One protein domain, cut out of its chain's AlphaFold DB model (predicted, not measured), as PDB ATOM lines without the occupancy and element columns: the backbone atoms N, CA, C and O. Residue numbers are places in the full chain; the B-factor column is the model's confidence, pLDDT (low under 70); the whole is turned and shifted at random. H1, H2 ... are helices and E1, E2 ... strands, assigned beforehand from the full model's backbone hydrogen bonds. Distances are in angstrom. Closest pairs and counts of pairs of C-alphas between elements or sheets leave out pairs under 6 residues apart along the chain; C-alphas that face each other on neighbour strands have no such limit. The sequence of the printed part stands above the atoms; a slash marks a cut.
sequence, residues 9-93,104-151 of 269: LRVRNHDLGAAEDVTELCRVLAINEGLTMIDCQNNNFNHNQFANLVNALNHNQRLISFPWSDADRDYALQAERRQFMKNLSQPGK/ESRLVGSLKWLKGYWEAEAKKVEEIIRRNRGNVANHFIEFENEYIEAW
ATOM      1  N   LEU A   9      26.096   0.287 -46.710       92.31
ATOM      2  CA  LEU A   9      27.432   0.469 -47.277       92.31
ATOM      3  C   LEU A   9      28.417  -0.515 -46.649       92.31
ATOM      4  O   LEU A   9      28.717  -0.417 -45.463       92.31
ATOM      5  N   ARG A  10      28.971  -1.420 -47.453       92.75
ATOM      6  CA  ARG A  10      30.029  -2.336 -47.022       92.75
ATOM      7  C   ARG A  10      31.332  -2.000 -47.732       92.75
ATOM      8  O   ARG A  10      31.394  -2.026 -48.956       92.75
ATOM      9  N   VAL A  11      32.364  -1.711 -46.951       92.44
ATOM     10  CA  VAL A  11      33.721  -1.418 -47.418       92.44
ATOM     11  C   VAL A  11      34.682  -2.143 -46.481       92.44
ATOM     12  O   VAL A  11      35.113  -1.575 -45.486       92.44
ATOM     13  N   ARG A  12      35.000  -3.412 -46.764       92.75
ATOM     14  CA  ARG A  12      35.924  -4.236 -45.960       92.75
ATOM     15  C   ARG A  12      37.248  -4.449 -46.692       92.75
ATOM     16  O   ARG A  12      37.233  -4.573 -47.911       92.75
ATOM     17  N   ASN A  13      38.361  -4.609 -45.976       93.06
ATOM     18  CA  ASN A  13      39.663  -4.981 -46.567       93.06
ATOM     19  C   ASN A  13      40.208  -3.985 -47.612       93.06
ATOM     20  O   ASN A  13      40.890  -4.386 -48.552       93.06
ATOM     21  N   HIS A  14      39.924  -2.691 -47.450       92.56
ATOM     22  CA  HIS A  14      40.379  -1.626 -48.353       92.56
ATOM     23  C   HIS A  14      41.480  -0.743 -47.755       92.56
ATOM     24  O   HIS A  14      41.831   0.271 -48.353       92.56
ATOM     25  N   ASP A  15      42.021  -1.116 -46.592       90.81
ATOM     26  CA  ASP A  15      43.113  -0.396 -45.923       90.81
ATOM     27  C   ASP A  15      42.802   1.098 -45.694       90.81
ATOM     28  O   ASP A  15      43.672   1.959 -45.791       90.81
ATOM     29  N   LEU A  16      41.537   1.431 -45.389       91.38
ATOM     30  CA  LEU A  16      41.119   2.825 -45.159       91.38
ATOM     31  C   LEU A  16      41.906   3.500 -44.024       91.38
ATOM     32  O   LEU A  16      42.051   4.717 -44.013       91.38
ATOM     33  N   GLY A  17      42.417   2.724 -43.072       87.12
ATOM     34  CA  GLY A  17      43.258   3.188 -41.978       87.12
ATOM     35  C   GLY A  17      44.672   3.590 -42.398       87.12
ATOM     36  O   GLY A  17      45.319   4.330 -41.656       87.12
ATOM     37  N   ALA A  18      45.141   3.180 -43.584       88.44
ATOM     38  CA  ALA A  18      46.387   3.681 -44.163       88.44
ATOM     39  C   ALA A  18      46.264   5.115 -44.696       88.44
ATOM     40  O   ALA A  18      47.286   5.773 -44.908       88.44
ATOM     41  N   ALA A  19      45.041   5.618 -44.896       87.25
ATOM     42  CA  ALA A  19      44.832   7.024 -45.196       87.25
ATOM     43  C   ALA A  19      45.300   7.898 -44.022       87.25
ATOM     44  O   ALA A  19      45.145   7.539 -42.852       87.25
ATOM     45  N   GLU A  20      45.864   9.066 -44.343       80.12
ATOM     46  CA  GLU A  20      46.326  10.032 -43.340       80.12
ATOM     47  C   GLU A  20      45.185  10.444 -42.399       80.12
ATOM     48  O   GLU A  20      45.374  10.531 -41.184       80.12
ATOM     49  N   ASP A  21      43.981  10.605 -42.952       82.44
ATOM     50  CA  ASP A  21      42.772  10.836 -42.183       82.44
ATOM     51  C   ASP A  21      41.572  10.033 -42.703       82.44
ATOM     52  O   ASP A  21      41.537   9.539 -43.828       82.44
ATOM     53  N   VAL A  22      40.577   9.897 -41.828       91.75
ATOM     54  CA  VAL A  22      39.257   9.322 -42.134       91.75
ATOM     55  C   VAL A  22      38.176  10.404 -42.042       91.75
ATOM     56  O   VAL A  22      37.010  10.117 -41.757       91.75
ATOM     57  N   THR A  23      38.564  11.668 -42.230       91.56
ATOM     58  CA  THR A  23      37.734  12.838 -41.912       91.56
ATOM     59  C   THR A  23      36.495  12.884 -42.794       91.56
ATOM     60  O   THR A  23      35.394  13.115 -42.294       91.56
ATOM     61  N   GLU A  24      36.639  12.600 -44.091       91.12
ATOM     62  CA  GLU A  24      35.493  12.620 -45.002       91.12
ATOM     63  C   GLU A  24      34.521  11.472 -44.706       91.12
ATOM     64  O   GLU A  24      33.310  11.684 -44.713       91.12
ATOM     65  N   LEU A  25      35.021  10.283 -44.341       91.88
ATOM     66  CA  LEU A  25      34.161   9.183 -43.896       91.88
ATOM     67  C   LEU A  25      33.400   9.568 -42.622       91.88
ATOM     68  O   LEU A  25      32.187   9.383 -42.556       91.88
ATOM     69  N   CYS A  26      34.076  10.172 -41.642       94.50
ATOM     70  CA  CYS A  26      33.441  10.681 -40.424       94.50
ATOM     71  C   CYS A  26      32.369  11.731 -40.741       94.50
ATOM     72  O   CYS A  26      31.274  11.705 -40.183       94.50
ATOM     73  N   ARG A  27      32.644  12.643 -41.675       93.44
ATOM     74  CA  ARG A  27      31.694  13.670 -42.108       93.44
ATOM     75  C   ARG A  27      30.468  13.064 -42.788       93.44
ATOM     76  O   ARG A  27      29.345  13.457 -42.477       93.44
ATOM     77  N   VAL A  28      30.671  12.101 -43.687       91.62
ATOM     78  CA  VAL A  28      29.582  11.362 -44.337       91.62
ATOM     79  C   VAL A  28      28.758  10.621 -43.289       91.62
ATOM     80  O   VAL A  28      27.537  10.732 -43.306       91.62
ATOM     81  N   LEU A  29      29.404   9.938 -42.344       93.31
ATOM     82  CA  LEU A  29      28.722   9.244 -41.256       93.31
ATOM     83  C   LEU A  29      27.907  10.191 -40.382       93.31
ATOM     84  O   LEU A  29      26.770   9.877 -40.074       93.31
ATOM     85  N   ALA A  30      28.431  11.359 -40.023       94.06
ATOM     86  CA  ALA A  30      27.713  12.298 -39.165       94.06
ATOM     87  C   ALA A  30      26.490  12.935 -39.853       94.06
ATOM     88  O   ALA A  30      25.503  13.236 -39.187       94.06
ATOM     89  N   ILE A  31      26.557  13.161 -41.170       92.12
ATOM     90  CA  ILE A  31      25.571  13.963 -41.917       92.12
ATOM     91  C   ILE A  31      24.566  13.100 -42.699       92.12
ATOM     92  O   ILE A  31      23.492  13.580 -43.062       92.12
ATOM     93  N   ASN A  32      24.899  11.851 -43.032       91.38
ATOM     94  CA  ASN A  32      24.049  11.028 -43.887       91.38
ATOM     95  C   ASN A  32      22.840  10.465 -43.117       91.38
ATOM     96  O   ASN A  32      22.982   9.634 -42.223       91.38
ATOM     97  N   GLU A  33      21.644  10.896 -43.516       89.00
ATOM     98  CA  GLU A  33      20.368  10.472 -42.922       89.00
ATOM     99  C   GLU A  33      19.744   9.235 -43.599       89.00
ATOM    100  O   GLU A  33      18.806   8.635 -43.064       89.00
ATOM    101  N   GLY A  34      20.229   8.874 -44.792       88.50
ATOM    102  CA  GLY A  34      19.778   7.703 -45.544       88.50
ATOM    103  C   GLY A  34      20.513   6.424 -45.153       88.50
ATOM    104  O   GLY A  34      19.923   5.351 -45.184       88.50
ATOM    105  N   LEU A  35      21.778   6.533 -44.746       91.62
ATOM    106  CA  LEU A  35      22.609   5.392 -44.392       91.62
ATOM    107  C   LEU A  35      22.210   4.841 -43.022       91.62
ATOM    108  O   LEU A  35      22.220   5.539 -42.009       91.62
ATOM    109  N   THR A  36      21.885   3.557 -43.006       91.75
ATOM    110  CA  THR A  36      21.338   2.848 -41.841       91.75
ATOM    111  C   THR A  36      22.267   1.738 -41.378       91.75
ATOM    112  O   THR A  36      22.339   1.441 -40.189       91.75
ATOM    113  N   MET A  37      23.031   1.148 -42.291       92.25
ATOM    114  CA  MET A  37      23.962   0.074 -41.984       92.25
ATOM    115  C   MET A  37      25.282   0.377 -42.679       92.25
ATOM    116  O   MET A  37      25.310   0.648 -43.882       92.25
ATOM    117  N   ILE A  38      26.375   0.359 -41.926       94.00
ATOM    118  CA  ILE A  38      27.710   0.500 -42.499       94.00
ATOM    119  C   ILE A  38      28.642  -0.534 -41.906       94.00
ATOM    120  O   ILE A  38      28.642  -0.771 -40.706       94.00
ATOM    121  N   ASP A  39      29.447  -1.125 -42.766       93.31
ATOM    122  CA  ASP A  39      30.390  -2.158 -42.411       93.31
ATOM    123  C   ASP A  39      31.760  -1.778 -42.954       93.31
ATOM    124  O   ASP A  39      31.982  -1.730 -44.168       93.31
ATOM    125  N   CYS A  40      32.658  -1.458 -42.028       93.06
ATOM    126  CA  CYS A  40      34.020  -1.033 -42.314       93.06
ATOM    127  C   CYS A  40      35.049  -1.955 -41.658       93.06
ATOM    128  O   CYS A  40      36.133  -1.501 -41.296       93.06
ATOM    129  N   GLN A  41      34.733  -3.236 -41.484       92.81
ATOM    130  CA  GLN A  41      35.652  -4.180 -40.854       92.81
ATOM    131  C   GLN A  41      36.932  -4.394 -41.675       92.81
ATOM    132  O   GLN A  41      36.909  -4.403 -42.908       92.81
ATOM    133  N   ASN A  42      38.041  -4.643 -40.978       93.19
ATOM    134  CA  ASN A  42      39.319  -5.043 -41.565       93.19
ATOM    135  C   ASN A  42      39.903  -3.963 -42.484       93.19
ATOM    136  O   ASN A  42      40.337  -4.238 -43.599       93.19
ATOM    137  N   ASN A  43      39.898  -2.716 -42.030       93.94
ATOM    138  CA  ASN A  43      40.487  -1.594 -42.753       93.94
ATOM    139  C   ASN A  43      41.719  -1.011 -42.067       93.94
ATOM    140  O   ASN A  43      42.156   0.064 -42.455       93.94
ATOM    141  N   ASN A  44      42.301  -1.708 -41.091       93.75
ATOM    142  CA  ASN A  44      43.550  -1.331 -40.436       93.75
ATOM    143  C   ASN A  44      43.476   0.024 -39.713       93.75
ATOM    144  O   ASN A  44      44.458   0.766 -39.652       93.75
ATOM    145  N   PHE A  45      42.308   0.366 -39.161       93.75
ATOM    146  CA  PHE A  45      42.135   1.625 -38.441       93.75
ATOM    147  C   PHE A  45      43.063   1.711 -37.228       93.75
ATOM    148  O   PHE A  45      43.213   0.763 -36.459       93.75
ATOM    149  N   ASN A  46      43.652   2.885 -37.013       93.19
ATOM    150  CA  ASN A  46      44.304   3.196 -35.749       93.19
ATOM    151  C   ASN A  46      43.279   3.668 -34.697       93.19
ATOM    152  O   ASN A  46      42.121   3.958 -34.998       93.19
ATOM    153  N   HIS A  47      43.712   3.769 -33.440       92.88
ATOM    154  CA  HIS A  47      42.825   4.122 -32.327       92.88
ATOM    155  C   HIS A  47      42.212   5.524 -32.433       92.88
ATOM    156  O   HIS A  47      41.062   5.710 -32.042       92.88
ATOM    157  N   ASN A  48      42.940   6.498 -32.987       93.50
ATOM    158  CA  ASN A  48      42.429   7.858 -33.177       93.50
ATOM    159  C   ASN A  48      41.364   7.895 -34.278       93.50
ATOM    160  O   ASN A  48      40.318   8.515 -34.111       93.50
ATOM    161  N   GLN A  49      41.603   7.193 -35.389       94.62
ATOM    162  CA  GLN A  49      40.632   7.049 -36.474       94.62
ATOM    163  C   GLN A  49      39.360   6.356 -35.977       94.62
ATOM    164  O   GLN A  49      38.264   6.838 -36.253       94.62
ATOM    165  N   PHE A  50      39.492   5.282 -35.191       95.31
ATOM    166  CA  PHE A  50      38.340   4.608 -34.596       95.31
ATOM    167  C   PHE A  50      37.544   5.547 -33.679       95.31
ATOM    168  O   PHE A  50      36.334   5.663 -33.837       95.31
ATOM    169  N   ALA A  51      38.208   6.301 -32.798       95.56
ATOM    170  CA  ALA A  51      37.545   7.282 -31.938       95.56
ATOM    171  C   ALA A  51      36.820   8.387 -32.728       95.56
ATOM    172  O   ALA A  51      35.705   8.777 -32.376       95.56
ATOM    173  N   ASN A  52      37.411   8.863 -33.827       95.69
ATOM    174  CA  ASN A  52      36.768   9.830 -34.719       95.69
ATOM    175  C   ASN A  52      35.506   9.250 -35.371       95.69
ATOM    176  O   ASN A  52      34.485   9.938 -35.436       95.69
ATOM    177  N   LEU A  53      35.547   7.980 -35.789       95.69
ATOM    178  CA  LEU A  53      34.373   7.268 -36.295       95.69
ATOM    179  C   LEU A  53      33.295   7.163 -35.213       95.69
ATOM    180  O   LEU A  53      32.149   7.510 -35.478       95.69
ATOM    181  N   VAL A  54      33.646   6.780 -33.980       96.56
ATOM    182  CA  VAL A  54      32.691   6.729 -32.855       96.56
ATOM    183  C   VAL A  54      32.051   8.096 -32.603       96.56
ATOM    184  O   VAL A  54      30.835   8.190 -32.424       96.56
ATOM    185  N   ASN A  55      32.838   9.173 -32.640       96.75
ATOM    186  CA  ASN A  55      32.314  10.525 -32.482       96.75
ATOM    187  C   ASN A  55      31.341  10.903 -33.614       96.75
ATOM    188  O   ASN A  55      30.269  11.445 -33.353       96.75
ATOM    189  N   ALA A  56      31.666  10.567 -34.863       96.12
ATOM    190  CA  ALA A  56      30.764  10.768 -35.994       96.12
ATOM    191  C   ALA A  56      29.461   9.964 -35.858       96.12
ATOM    192  O   ALA A  56      28.374  10.500 -36.078       96.12
ATOM    193  N   LEU A  57      29.556   8.700 -35.435       96.06
ATOM    194  CA  LEU A  57      28.403   7.836 -35.180       96.06
ATOM    195  C   LEU A  57      27.492   8.412 -34.096       96.06
ATOM    196  O   LEU A  57      26.274   8.328 -34.218       96.06
ATOM    197  N   ASN A  58      28.050   9.043 -33.062       96.62
ATOM    198  CA  ASN A  58      27.260   9.644 -31.989       96.62
ATOM    199  C   ASN A  58      26.293  10.729 -32.506       96.62
ATOM    200  O   ASN A  58      25.171  10.851 -31.999       96.62
ATOM    201  N   HIS A  59      26.704  11.470 -33.541       95.56
ATOM    202  CA  HIS A  59      25.877  12.472 -34.215       95.56
ATOM    203  C   HIS A  59      24.844  11.864 -35.174       95.56
ATOM    204  O   HIS A  59      23.807  12.482 -35.415       95.56
ATOM    205  N   ASN A  60      25.073  10.646 -35.671       94.31
ATOM    206  CA  ASN A  60      24.131   9.951 -36.539       94.31
ATOM    207  C   ASN A  60      23.036   9.242 -35.723       94.31
ATOM    208  O   ASN A  60      23.309   8.419 -34.848       94.31
ATOM    209  N   GLN A  61      21.770   9.529 -36.033       93.56
ATOM    210  CA  GLN A  61      20.610   8.943 -35.345       93.56
ATOM    211  C   GLN A  61      19.915   7.820 -36.131       93.56
ATOM    212  O   GLN A  61      18.955   7.231 -35.635       93.56
ATOM    213  N   ARG A  62      20.359   7.547 -37.360       92.19
ATOM    214  CA  ARG A  62      19.739   6.635 -38.335       92.19
ATOM    215  C   ARG A  62      20.460   5.296 -38.437       92.19
ATOM    216  O   ARG A  62      19.860   4.305 -38.835       92.19
ATOM    217  N   LEU A  63      21.733   5.266 -38.062       93.19
ATOM    218  CA  LEU A  63      22.590   4.099 -38.194       93.19
ATOM    219  C   LEU A  63      22.296   3.068 -37.092       93.19
ATOM    220  O   LEU A  63      22.413   3.363 -35.904       93.19
ATOM    221  N   ILE A  64      21.900   1.863 -37.493       92.31
ATOM    222  CA  ILE A  64      21.412   0.773 -36.636       92.31
ATOM    223  C   ILE A  64      22.339  -0.455 -36.626       92.31
ATOM    224  O   ILE A  64      22.199  -1.319 -35.759       92.31
ATOM    225  N   SER A  65      23.307  -0.527 -37.545       92.00
ATOM    226  CA  SER A  65      24.354  -1.556 -37.568       92.00
ATOM    227  C   SER A  65      25.712  -0.957 -37.935       92.00
ATOM    228  O   SER A  65      25.839  -0.288 -38.964       92.00
ATOM    229  N   PHE A  66      26.702  -1.206 -37.073       93.75
ATOM    230  CA  PHE A  66      28.114  -0.866 -37.252       93.75
ATOM    231  C   PHE A  66      28.971  -2.019 -36.705       93.75
ATOM    232  O   PHE A  66      29.398  -1.958 -35.549       93.75
ATOM    233  N   PRO A  67      29.179  -3.111 -37.456       91.06
ATOM    234  CA  PRO A  67      30.111  -4.147 -37.044       91.06
ATOM    235  C   PRO A  67      31.540  -3.585 -37.020       91.06
ATOM    236  O   PRO A  67      32.000  -2.958 -37.976       91.06
ATOM    237  N   TRP A  68      32.258  -3.820 -35.923       87.44
ATOM    238  CA  TRP A  68      33.693  -3.543 -35.814       87.44
ATOM    239  C   TRP A  68      34.480  -4.855 -35.787       87.44
ATOM    240  O   TRP A  68      33.920  -5.920 -35.530       87.44
ATOM    241  N   SER A  69      35.773  -4.798 -36.106       87.38
ATOM    242  CA  SER A  69      36.624  -5.986 -36.199       87.38
ATOM    243  C   SER A  69      37.660  -6.022 -35.083       87.38
ATOM    244  O   SER A  69      38.368  -5.041 -34.842       87.38
ATOM    245  N   ASP A  70      37.810  -7.185 -34.451       90.81
ATOM    246  CA  ASP A  70      38.952  -7.466 -33.577       90.81
ATOM    247  C   ASP A  70      40.282  -7.385 -34.345       90.81
ATOM    248  O   ASP A  70      41.307  -7.032 -33.762       90.81
ATOM    249  N   ALA A  71      40.266  -7.630 -35.661       92.06
ATOM    250  CA  ALA A  71      41.454  -7.518 -36.500       92.06
ATOM    251  C   ALA A  71      41.976  -6.074 -36.576       92.06
ATOM    252  O   ALA A  71      43.188  -5.869 -36.534       92.06
ATOM    253  N   ASP A  72      41.088  -5.073 -36.625       92.50
ATOM    254  CA  ASP A  72      41.485  -3.658 -36.646       92.50
ATOM    255  C   ASP A  72      42.126  -3.240 -35.314       92.50
ATOM    256  O   ASP A  72      43.162  -2.571 -35.293       92.50
ATOM    257  N   ARG A  73      41.578  -3.720 -34.189       94.69
ATOM    258  CA  ARG A  73      42.179  -3.527 -32.861       94.69
ATOM    259  C   ARG A  73      43.576  -4.137 -32.797       94.69
ATOM    260  O   ARG A  73      44.524  -3.500 -32.333       94.69
ATOM    261  N   ASP A  74      43.701  -5.386 -33.231       95.44
ATOM    262  CA  ASP A  74      44.959  -6.119 -33.173       95.44
ATOM    263  C   ASP A  74      46.003  -5.486 -34.104       95.44
ATOM    264  O   ASP A  74      47.173  -5.362 -33.728       95.44
ATOM    265  N   TYR A  75      45.576  -4.983 -35.267       94.31
ATOM    266  CA  TYR A  75      46.406  -4.173 -36.153       94.31
ATOM    267  C   TYR A  75      46.914  -2.909 -35.449       94.31
ATOM    268  O   TYR A  75      48.120  -2.649 -35.463       94.31
ATOM    269  N   ALA A  76      46.041  -2.148 -34.781       93.50
ATOM    270  CA  ALA A  76      46.429  -0.936 -34.060       93.50
ATOM    271  C   ALA A  76      47.439  -1.220 -32.934       93.50
ATOM    272  O   ALA A  76      48.424  -0.492 -32.782       93.50
ATOM    273  N   LEU A  77      47.256  -2.317 -32.191       96.31
ATOM    274  CA  LEU A  77      48.202  -2.774 -31.165       96.31
ATOM    275  C   LEU A  77      49.570  -3.132 -31.769       96.31
ATOM    276  O   LEU A  77      50.618  -2.780 -31.220       96.31
ATOM    277  N   GLN A  78      49.586  -3.811 -32.918       95.44
ATOM    278  CA  GLN A  78      50.827  -4.135 -33.625       95.44
ATOM    279  C   GLN A  78      51.498  -2.892 -34.225       95.44
ATOM    280  O   GLN A  78      52.726  -2.792 -34.208       95.44
ATOM    281  N   ALA A  79      50.724  -1.939 -34.745       93.56
ATOM    282  CA  ALA A  79      51.225  -0.666 -35.249       93.56
ATOM    283  C   ALA A  79      51.915   0.137 -34.137       93.56
ATOM    284  O   ALA A  79      53.058   0.556 -34.320       93.56
ATOM    285  N   GLU A  80      51.295   0.238 -32.960       94.81
ATOM    286  CA  GLU A  80      51.886   0.883 -31.782       94.81
ATOM    287  C   GLU A  80      53.183   0.186 -31.352       94.81
ATOM    288  O   GLU A  80      54.205   0.833 -31.112       94.81
ATOM    289  N   ARG A  81      53.202  -1.154 -31.344       94.94
ATOM    290  CA  ARG A  81      54.421  -1.922 -31.052       94.94
ATOM    291  C   ARG A  81      55.541  -1.629 -32.051       94.94
ATOM    292  O   ARG A  81      56.683  -1.420 -31.638       94.94
ATOM    293  N   ARG A  82      55.238  -1.608 -33.353       93.25
ATOM    294  CA  ARG A  82      56.209  -1.273 -34.411       93.25
ATOM    295  C   ARG A  82      56.738   0.149 -34.236       93.25
ATOM    296  O   ARG A  82      57.949   0.354 -34.313       93.25
ATOM    297  N   GLN A  83      55.858   1.102 -33.942       91.69
ATOM    298  CA  GLN A  83      56.229   2.495 -33.730       91.69
ATOM    299  C   GLN A  83      57.114   2.663 -32.492       91.69
ATOM    300  O   GLN A  83      58.133   3.350 -32.551       91.69
ATOM    301  N   PHE A  84      56.799   1.970 -31.398       93.25
ATOM    302  CA  PHE A  84      57.632   1.951 -30.200       93.25
ATOM    303  C   PHE A  84      59.049   1.440 -30.503       93.25
ATOM    304  O   PHE A  84      60.029   2.087 -30.139       93.25
ATOM    305  N   MET A  85      59.175   0.325 -31.233       90.94
ATOM    306  CA  MET A  85      60.480  -0.218 -31.642       90.94
ATOM    307  C   MET A  85      61.249   0.736 -32.566       90.94
ATOM    308  O   MET A  85      62.462   0.911 -32.412       90.94
ATOM    309  N   LYS A  86      60.552   1.393 -33.499       90.00
ATOM    310  CA  LYS A  86      61.139   2.398 -34.394       90.00
ATOM    311  C   LYS A  86      61.678   3.596 -33.611       90.00
ATOM    312  O   LYS A  86      62.806   4.003 -33.849       90.00
ATOM    313  N   ASN A  87      60.929   4.091 -32.627       89.62
ATOM    314  CA  ASN A  87      61.334   5.221 -31.784       89.62
ATOM    315  C   ASN A  87      62.540   4.907 -30.886       89.62
ATOM    316  O   ASN A  87      63.281   5.810 -30.503       89.62
ATOM    317  N   LEU A  88      62.746   3.636 -30.538       87.62
ATOM    318  CA  LEU A  88      63.935   3.192 -29.806       87.62
ATOM    319  C   LEU A  88      65.172   3.038 -30.694       87.62
ATOM    320  O   LEU A  88      66.294   3.007 -30.185       87.62
ATOM    321  N   SER A  89      64.977   2.928 -32.004       84.31
ATOM    322  CA  SER A  89      66.070   2.798 -32.960       84.31
ATOM    323  C   SER A  89      66.685   4.177 -33.192       84.31
ATOM    324  O   SER A  89      66.020   5.094 -33.669       84.31
ATOM    325  N   GLN A  90      67.957   4.354 -32.833       77.81
ATOM    326  CA  GLN A  90      68.670   5.592 -33.160       77.81
ATOM    327  C   GLN A  90      68.922   5.676 -34.675       77.81
ATOM    328  O   GLN A  90      69.146   4.635 -35.303       77.81
ATOM    329  N   PRO A  91      68.961   6.885 -35.267       75.38
ATOM    330  CA  PRO A  91      69.323   7.054 -36.670       75.38
ATOM    331  C   PRO A  91      70.677   6.386 -36.948       75.38
ATOM    332  O   PRO A  91      71.675   6.709 -36.305       75.38
ATOM    333  N   GLY A  92      70.703   5.417 -37.866       75.12
ATOM    334  CA  GLY A  92      71.920   4.688 -38.243       75.12
ATOM    335  C   GLY A  92      72.280   3.474 -37.377       75.12
ATOM    336  O   GLY A  92      73.305   2.848 -37.639       75.12
ATOM    337  N   LYS A  93      71.465   3.096 -36.381       78.31
ATOM    338  CA  LYS A  93      71.636   1.838 -35.633       78.31
ATOM    339  C   LYS A  93      70.481   0.872 -35.921       78.31
ATOM    340  O   LYS A  93      69.336   1.321 -36.002       78.31
ATOM    341  N   GLU A 104      60.251  -2.499 -21.863       94.75
ATOM    342  CA  GLU A 104      59.223  -3.536 -21.906       94.75
ATOM    343  C   GLU A 104      58.019  -3.157 -21.037       94.75
ATOM    344  O   GLU A 104      56.886  -3.185 -21.511       94.75
ATOM    345  N   SER A 105      58.261  -2.691 -19.809       96.38
ATOM    346  CA  SER A 105      57.192  -2.227 -18.914       96.38
ATOM    347  C   SER A 105      56.402  -1.059 -19.517       96.38
ATOM    348  O   SER A 105      55.175  -1.034 -19.433       96.38
ATOM    349  N   ARG A 106      57.083  -0.107 -20.174       95.94
ATOM    350  CA  ARG A 106      56.432   1.014 -20.878       95.94
ATOM    351  C   ARG A 106      55.595   0.543 -22.065       95.94
ATOM    352  O   ARG A 106      54.472   1.016 -22.225       95.94
ATOM    353  N   LEU A 107      56.116  -0.385 -22.868       95.62
ATOM    354  CA  LEU A 107      55.392  -0.963 -24.000       95.62
ATOM    355  C   LEU A 107      54.141  -1.710 -23.526       95.62
ATOM    356  O   LEU A 107      53.057  -1.464 -24.040       95.62
ATOM    357  N   VAL A 108      54.270  -2.575 -22.515       97.19
ATOM    358  CA  VAL A 108      53.135  -3.305 -21.929       97.19
ATOM    359  C   VAL A 108      52.090  -2.335 -21.376       97.19
ATOM    360  O   VAL A 108      50.898  -2.532 -21.603       97.19
ATOM    361  N   GLY A 109      52.523  -1.264 -20.704       97.56
ATOM    362  CA  GLY A 109      51.638  -0.194 -20.244       97.56
ATOM    363  C   GLY A 109      50.875   0.480 -21.387       97.56
ATOM    364  O   GLY A 109      49.653   0.600 -21.300       97.56
ATOM    365  N   SER A 110      51.568   0.852 -22.470       96.31
ATOM    366  CA  SER A 110      50.955   1.467 -23.660       96.31
ATOM    367  C   SER A 110      49.937   0.533 -24.320       96.31
ATOM    368  O   SER A 110      48.789   0.913 -24.525       96.31
ATOM    369  N   LEU A 111      50.305  -0.730 -24.561       97.31
ATOM    370  CA  LEU A 111      49.411  -1.714 -25.181       97.31
ATOM    371  C   LEU A 111      48.182  -2.010 -24.314       97.31
ATOM    372  O   LEU A 111      47.077  -2.149 -24.838       97.31
ATOM    373  N   LYS A 112      48.350  -2.079 -22.987       97.94
ATOM    374  CA  LYS A 112      47.231  -2.253 -22.054       97.94
ATOM    375  C   LYS A 112      46.280  -1.058 -22.100       97.94
ATOM    376  O   LYS A 112      45.069  -1.260 -22.140       97.94
ATOM    377  N   TRP A 113      46.821   0.161 -22.090       97.31
ATOM    378  CA  TRP A 113      46.023   1.376 -22.223       97.31
ATOM    379  C   TRP A 113      45.266   1.393 -23.552       97.31
ATOM    380  O   TRP A 113      44.054   1.575 -23.551       97.31
ATOM    381  N   LEU A 114      45.953   1.106 -24.661       97.00
ATOM    382  CA  LEU A 114      45.379   1.118 -26.004       97.00
ATOM    383  C   LEU A 114      44.241   0.105 -26.153       97.00
ATOM    384  O   LEU A 114      43.193   0.424 -26.711       97.00
ATOM    385  N   LYS A 115      44.419  -1.101 -25.605       96.88
ATOM    386  CA  LYS A 115      43.372  -2.125 -25.571       96.88
ATOM    387  C   LYS A 115      42.147  -1.653 -24.784       96.88
ATOM    388  O   LYS A 115      41.037  -1.730 -25.298       96.88
ATOM    389  N   GLY A 116      42.351  -1.127 -23.574       97.12
ATOM    390  CA  GLY A 116      41.252  -0.615 -22.749       97.12
ATOM    391  C   GLY A 116      40.542   0.584 -23.385       97.12
ATOM    392  O   GLY A 116      39.323   0.702 -23.286       97.12
ATOM    393  N   TYR A 117      41.286   1.442 -24.084       96.62
ATOM    394  CA  TYR A 117      40.728   2.547 -24.857       96.62
ATOM    395  C   TYR A 117      39.830   2.038 -25.991       96.62
ATOM    396  O   TYR A 117      38.690   2.474 -26.112       96.62
ATOM    397  N   TRP A 118      40.299   1.056 -26.766       95.69
ATOM    398  CA  TRP A 118      39.515   0.459 -27.848       95.69
ATOM    399  C   TRP A 118      38.223  -0.192 -27.344       95.69
ATOM    400  O   TRP A 118      37.161   0.011 -27.924       95.69
ATOM    401  N   GLU A 119      38.299  -0.944 -26.244       96.06
ATOM    402  CA  GLU A 119      37.132  -1.565 -25.603       96.06
ATOM    403  C   GLU A 119      36.124  -0.510 -25.115       96.06
ATOM    404  O   GLU A 119      34.914  -0.688 -25.263       96.06
ATOM    405  N   ALA A 120      36.606   0.616 -24.580       97.12
ATOM    406  CA  ALA A 120      35.748   1.721 -24.167       97.12
ATOM    407  C   ALA A 120      35.045   2.393 -25.358       97.12
ATOM    408  O   ALA A 120      33.849   2.674 -25.271       97.12
ATOM    409  N   GLU A 121      35.749   2.626 -26.468       97.12
ATOM    410  CA  GLU A 121      35.151   3.180 -27.690       97.12
ATOM    411  C   GLU A 121      34.161   2.195 -28.337       97.12
ATOM    412  O   GLU A 121      33.059   2.595 -28.706       97.12
ATOM    413  N   ALA A 122      34.474   0.895 -28.380       95.44
ATOM    414  CA  ALA A 122      33.552  -0.135 -28.866       95.44
ATOM    415  C   ALA A 122      32.254  -0.173 -28.043       95.44
ATOM    416  O   ALA A 122      31.154  -0.192 -28.594       95.44
ATOM    417  N   LYS A 123      32.355  -0.054 -26.713       96.50
ATOM    418  CA  LYS A 123      31.179   0.043 -25.840       96.50
ATOM    419  C   LYS A 123      30.318   1.280 -26.135       96.50
ATOM    420  O   LYS A 123      29.094   1.218 -26.020       96.50
ATOM    421  N   LYS A 124      30.922   2.411 -26.521       97.19
ATOM    422  CA  LYS A 124      30.155   3.591 -26.958       97.19
ATOM    423  C   LYS A 124      29.428   3.329 -28.270       97.19
ATOM    424  O   LYS A 124      28.280   3.739 -28.393       97.19
ATOM    425  N   VAL A 125      30.060   2.635 -29.220       95.88
ATOM    426  CA  VAL A 125      29.393   2.215 -30.463       95.88
ATOM    427  C   VAL A 125      28.154   1.389 -30.134       95.88
ATOM    428  O   VAL A 125      27.073   1.718 -30.611       95.88
ATOM    429  N   GLU A 126      28.263   0.392 -29.254       94.56
ATOM    430  CA  GLU A 126      27.105  -0.402 -28.821       94.56
ATOM    431  C   GLU A 126      25.980   0.459 -28.238       94.56
ATOM    432  O   GLU A 126      24.810   0.234 -28.543       94.56
ATOM    433  N   GLU A 127      26.318   1.453 -27.411       96.19
ATOM    434  CA  GLU A 127      25.344   2.390 -26.846       96.19
ATOM    435  C   GLU A 127      24.648   3.223 -27.920       96.19
ATOM    436  O   GLU A 127      23.421   3.310 -27.938       96.19
ATOM    437  N   ILE A 128      25.417   3.792 -28.847       96.00
ATOM    438  CA  ILE A 128      24.899   4.598 -29.955       96.00
ATOM    439  C   ILE A 128      23.954   3.762 -30.818       96.00
ATOM    440  O   ILE A 128      22.843   4.190 -31.131       96.00
ATOM    441  N   ILE A 129      24.373   2.548 -31.164       94.38
ATOM    442  CA  ILE A 129      23.582   1.624 -31.966       94.38
ATOM    443  C   ILE A 129      22.299   1.231 -31.229       94.38
ATOM    444  O   ILE A 129      21.217   1.275 -31.812       94.38
ATOM    445  N   ARG A 130      22.373   0.924 -29.930       93.38
ATOM    446  CA  ARG A 130      21.193   0.609 -29.111       93.38
ATOM    447  C   ARG A 130      20.224   1.785 -29.024       93.38
ATOM    448  O   ARG A 130      19.025   1.591 -29.224       93.38
ATOM    449  N   ARG A 131      20.731   3.001 -28.794       94.88
ATOM    450  CA  ARG A 131      19.953   4.251 -28.816       94.88
ATOM    451  C   ARG A 131      19.226   4.410 -30.149       94.88
ATOM    452  O   ARG A 131      18.029   4.680 -30.166       94.88
ATOM    453  N   ASN A 132      19.934   4.221 -31.260       94.19
ATOM    454  CA  ASN A 132      19.370   4.381 -32.597       94.19
ATOM    455  C   ASN A 132      18.326   3.297 -32.908       94.19
ATOM    456  O   ASN A 132      17.287   3.608 -33.486       94.19
ATOM    457  N   ARG A 133      18.529   2.049 -32.470       90.25
ATOM    458  CA  ARG A 133      17.524   0.972 -32.582       90.25
ATOM    459  C   ARG A 133      16.248   1.268 -31.778       90.25
ATOM    460  O   ARG A 133      15.156   0.886 -32.190       90.25
ATOM    461  N   GLY A 134      16.367   1.982 -30.657       89.06
ATOM    462  CA  GLY A 134      15.228   2.446 -29.858       89.06
ATOM    463  C   GLY A 134      14.442   3.612 -30.474       89.06
ATOM    464  O   GLY A 134      13.368   3.949 -29.979       89.06
ATOM    465  N   ASN A 135      14.945   4.238 -31.542       90.62
ATOM    466  CA  ASN A 135      14.281   5.363 -32.188       90.62
ATOM    467  C   ASN A 135      13.180   4.877 -33.146       90.62
ATOM    468  O   ASN A 135      13.459   4.212 -34.142       90.62
ATOM    469  N   VAL A 136      11.938   5.289 -32.887       85.62
ATOM    470  CA  VAL A 136      10.754   4.951 -33.701       85.62
ATOM    471  C   VAL A 136      10.890   5.348 -35.172       85.62
ATOM    472  O   VAL A 136      10.334   4.687 -36.046       85.62
ATOM    473  N   ALA A 137      11.673   6.386 -35.481       85.75
ATOM    474  CA  ALA A 137      11.922   6.799 -36.859       85.75
ATOM    475  C   ALA A 137      12.684   5.732 -37.670       85.75
ATOM    476  O   ALA A 137      12.628   5.742 -38.902       85.75
ATOM    477  N   ASN A 138      13.405   4.828 -37.001       85.75
ATOM    478  CA  ASN A 138      14.204   3.776 -37.630       85.75
ATOM    479  C   ASN A 138      13.438   2.448 -37.770       85.75
ATOM    480  O   ASN A 138      13.936   1.532 -38.413       85.75
ATOM    481  N   HIS A 139      12.224   2.328 -37.221       78.00
ATOM    482  CA  HIS A 139      11.424   1.096 -37.320       78.00
ATOM    483  C   HIS A 139      10.777   0.900 -38.696       78.00
ATOM    484  O   HIS A 139      10.443  -0.219 -39.063       78.00
ATOM    485  N   PHE A 140      10.632   1.969 -39.479       74.44
ATOM    486  CA  PHE A 140       9.984   1.936 -40.797       74.44
ATOM    487  C   PHE A 140      10.943   1.646 -41.960       74.44
ATOM    488  O   PHE A 140      10.588   1.862 -43.118       74.44
ATOM    489  N   ILE A 141      12.175   1.216 -41.681       77.75
ATOM    490  CA  ILE A 141      13.153   0.947 -42.735       77.75
ATOM    491  C   ILE A 141      12.909  -0.467 -43.272       77.75
ATOM    492  O   ILE A 141      13.211  -1.459 -42.612       77.75
ATOM    493  N   GLU A 142      12.341  -0.553 -44.473       75.75
ATOM    494  CA  GLU A 142      12.162  -1.818 -45.185       75.75
ATOM    495  C   GLU A 142      13.488  -2.257 -45.820       75.75
ATOM    496  O   GLU A 142      14.070  -1.528 -46.624       75.75
ATOM    497  N   PHE A 143      13.932  -3.474 -45.507       77.69
ATOM    498  CA  PHE A 143      15.017  -4.142 -46.221       77.69
ATOM    499  C   PHE A 143      14.502  -5.417 -46.880       77.69
ATOM    500  O   PHE A 143      13.619  -6.106 -46.359       77.69
ATOM    501  N   GLU A 144      15.073  -5.751 -48.033       77.69
ATOM    502  CA  GLU A 144      14.869  -7.067 -48.630       77.69
ATOM    503  C   GLU A 144      15.639  -8.102 -47.801       77.69
ATOM    504  O   GLU A 144      16.786  -7.873 -47.416       77.69
ATOM    505  N   ASN A 145      14.995  -9.234 -47.506       75.94
ATOM    506  CA  ASN A 145      15.519 -10.247 -46.584       75.94
ATOM    507  C   ASN A 145      16.905 -10.776 -47.002       75.94
ATOM    508  O   ASN A 145      17.758 -11.031 -46.159       75.94
ATOM    509  N   GLU A 146      17.146 -10.857 -48.312       77.38
ATOM    510  CA  GLU A 146      18.412 -11.302 -48.902       77.38
ATOM    511  C   GLU A 146      19.599 -10.401 -48.509       77.38
ATOM    512  O   GLU A 146      20.695 -10.896 -48.249       77.38
ATOM    513  N   TYR A 147      19.383  -9.087 -48.364       78.06
ATOM    514  CA  TYR A 147      20.437  -8.165 -47.922       78.06
ATOM    515  C   TYR A 147      20.711  -8.245 -46.419       78.06
ATOM    516  O   TYR A 147      21.832  -7.979 -45.992       78.06
ATOM    517  N   ILE A 148      19.707  -8.601 -45.611       79.50
ATOM    518  CA  ILE A 148      19.874  -8.760 -44.160       79.50
ATOM    519  C   ILE A 148      20.709 -10.009 -43.871       79.50
ATOM    520  O   ILE A 148      21.654  -9.947 -43.087       79.50
ATOM    521  N   GLU A 149      20.397 -11.126 -44.532       76.06
ATOM    522  CA  GLU A 149      21.113 -12.396 -44.352       76.06
ATOM    523  C   GLU A 149      22.592 -12.280 -44.746       76.06
ATOM    524  O   GLU A 149      23.465 -12.800 -44.053       76.06
ATOM    525  N   ALA A 150      22.897 -11.521 -45.802       80.19
ATOM    526  CA  ALA A 150      24.269 -11.260 -46.229       80.19
ATOM    527  C   ALA A 150      25.038 -10.286 -45.310       80.19
ATOM    528  O   ALA A 150      26.244 -10.085 -45.507       80.19
ATOM    529  N   TRP A 151      24.374  -9.636 -44.342       83.75
ATOM    530  CA  TRP A 151      24.992  -8.586 -43.531       83.75
ATOM    531  C   TRP A 151      25.860  -9.108 -42.371       83.75
ATOM    532  O   TRP A 151      26.766  -8.399 -41.941       83.75
TER     533      TRP A 151
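AT A GLANCE: This is residues 9 to 93 and 104 to 151 of the 269 residues of an uncharacterized protein of Eutypa lata (strain UCR-EL1) (UniProt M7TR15). One long helix, H4, runs along one side of a rod: H2 packs beside part of it with H1 beyond, and H3 packs on another part, running back the opposite way. Residues 86 to 93 stick out at H3's far end, and residues 142 to 147 stick out near H5. The 133 printed residues have five named helices and one named strand, in the order H1 E1 H2 H3 H4 H5, mostly helix. The whole is only just loose, close to compact, with a radius of gyration of the C-alphas of 17.2 A and spans of 61 by 26 by 25 A.

IN THESE COORDINATES: H4, residues 104 to 133, is 43.3 A long, from C-alpha 104 at (59.223, -3.536, -21.906) to C-alpha 133 at (17.524, 0.972, -32.582). H3, residues 70 to 88, measures 27.4 A; H2, residues 47 to 59, 19.0 A; H1, residues 23 to 31, 12.2 A, beginning at (37.734, 12.838, -41.912). E1, residues 37 to 39, spans 6.8 A, and H5, residues 145 to 149, 6.4 A.

HOW THE PARTS SIT: H4 touches H2 with residues 114 to 128 alone, the closest C-alphas being Asn 58 and Ile 128, 5.9 A, at a shallow tilt of 18 degrees, the same way. H4 touches H3 with residues 107 to 118 alone, closest at the C-alphas of Leu 77 and Leu 111, 6.2 A, at a shallow tilt of 30 degrees, opposite ways. H1 touches H2, closest at the C-alphas of Ala 30 and Ala 56, 4.7 A; H1 and H4 are apart. E1 pairs with no named strand, but its residues 38 to 39 pair parallel with residues 9 to 10. H5 touches no helix. Every O i to N i+4 pair is within hydrogen-bond range in H1, H3, H4 and H5, and 8 of 9 in H2.

THE WHOLE: The C-alphas of Gly 92 and Phe 140 are farthest apart, 62.0 A. Residues 94 to 103 are not printed, with 19.3 A between C-alphas 93 and 104. The link from H4 to H5 is long. No printed residue is under 70 in pLDDT.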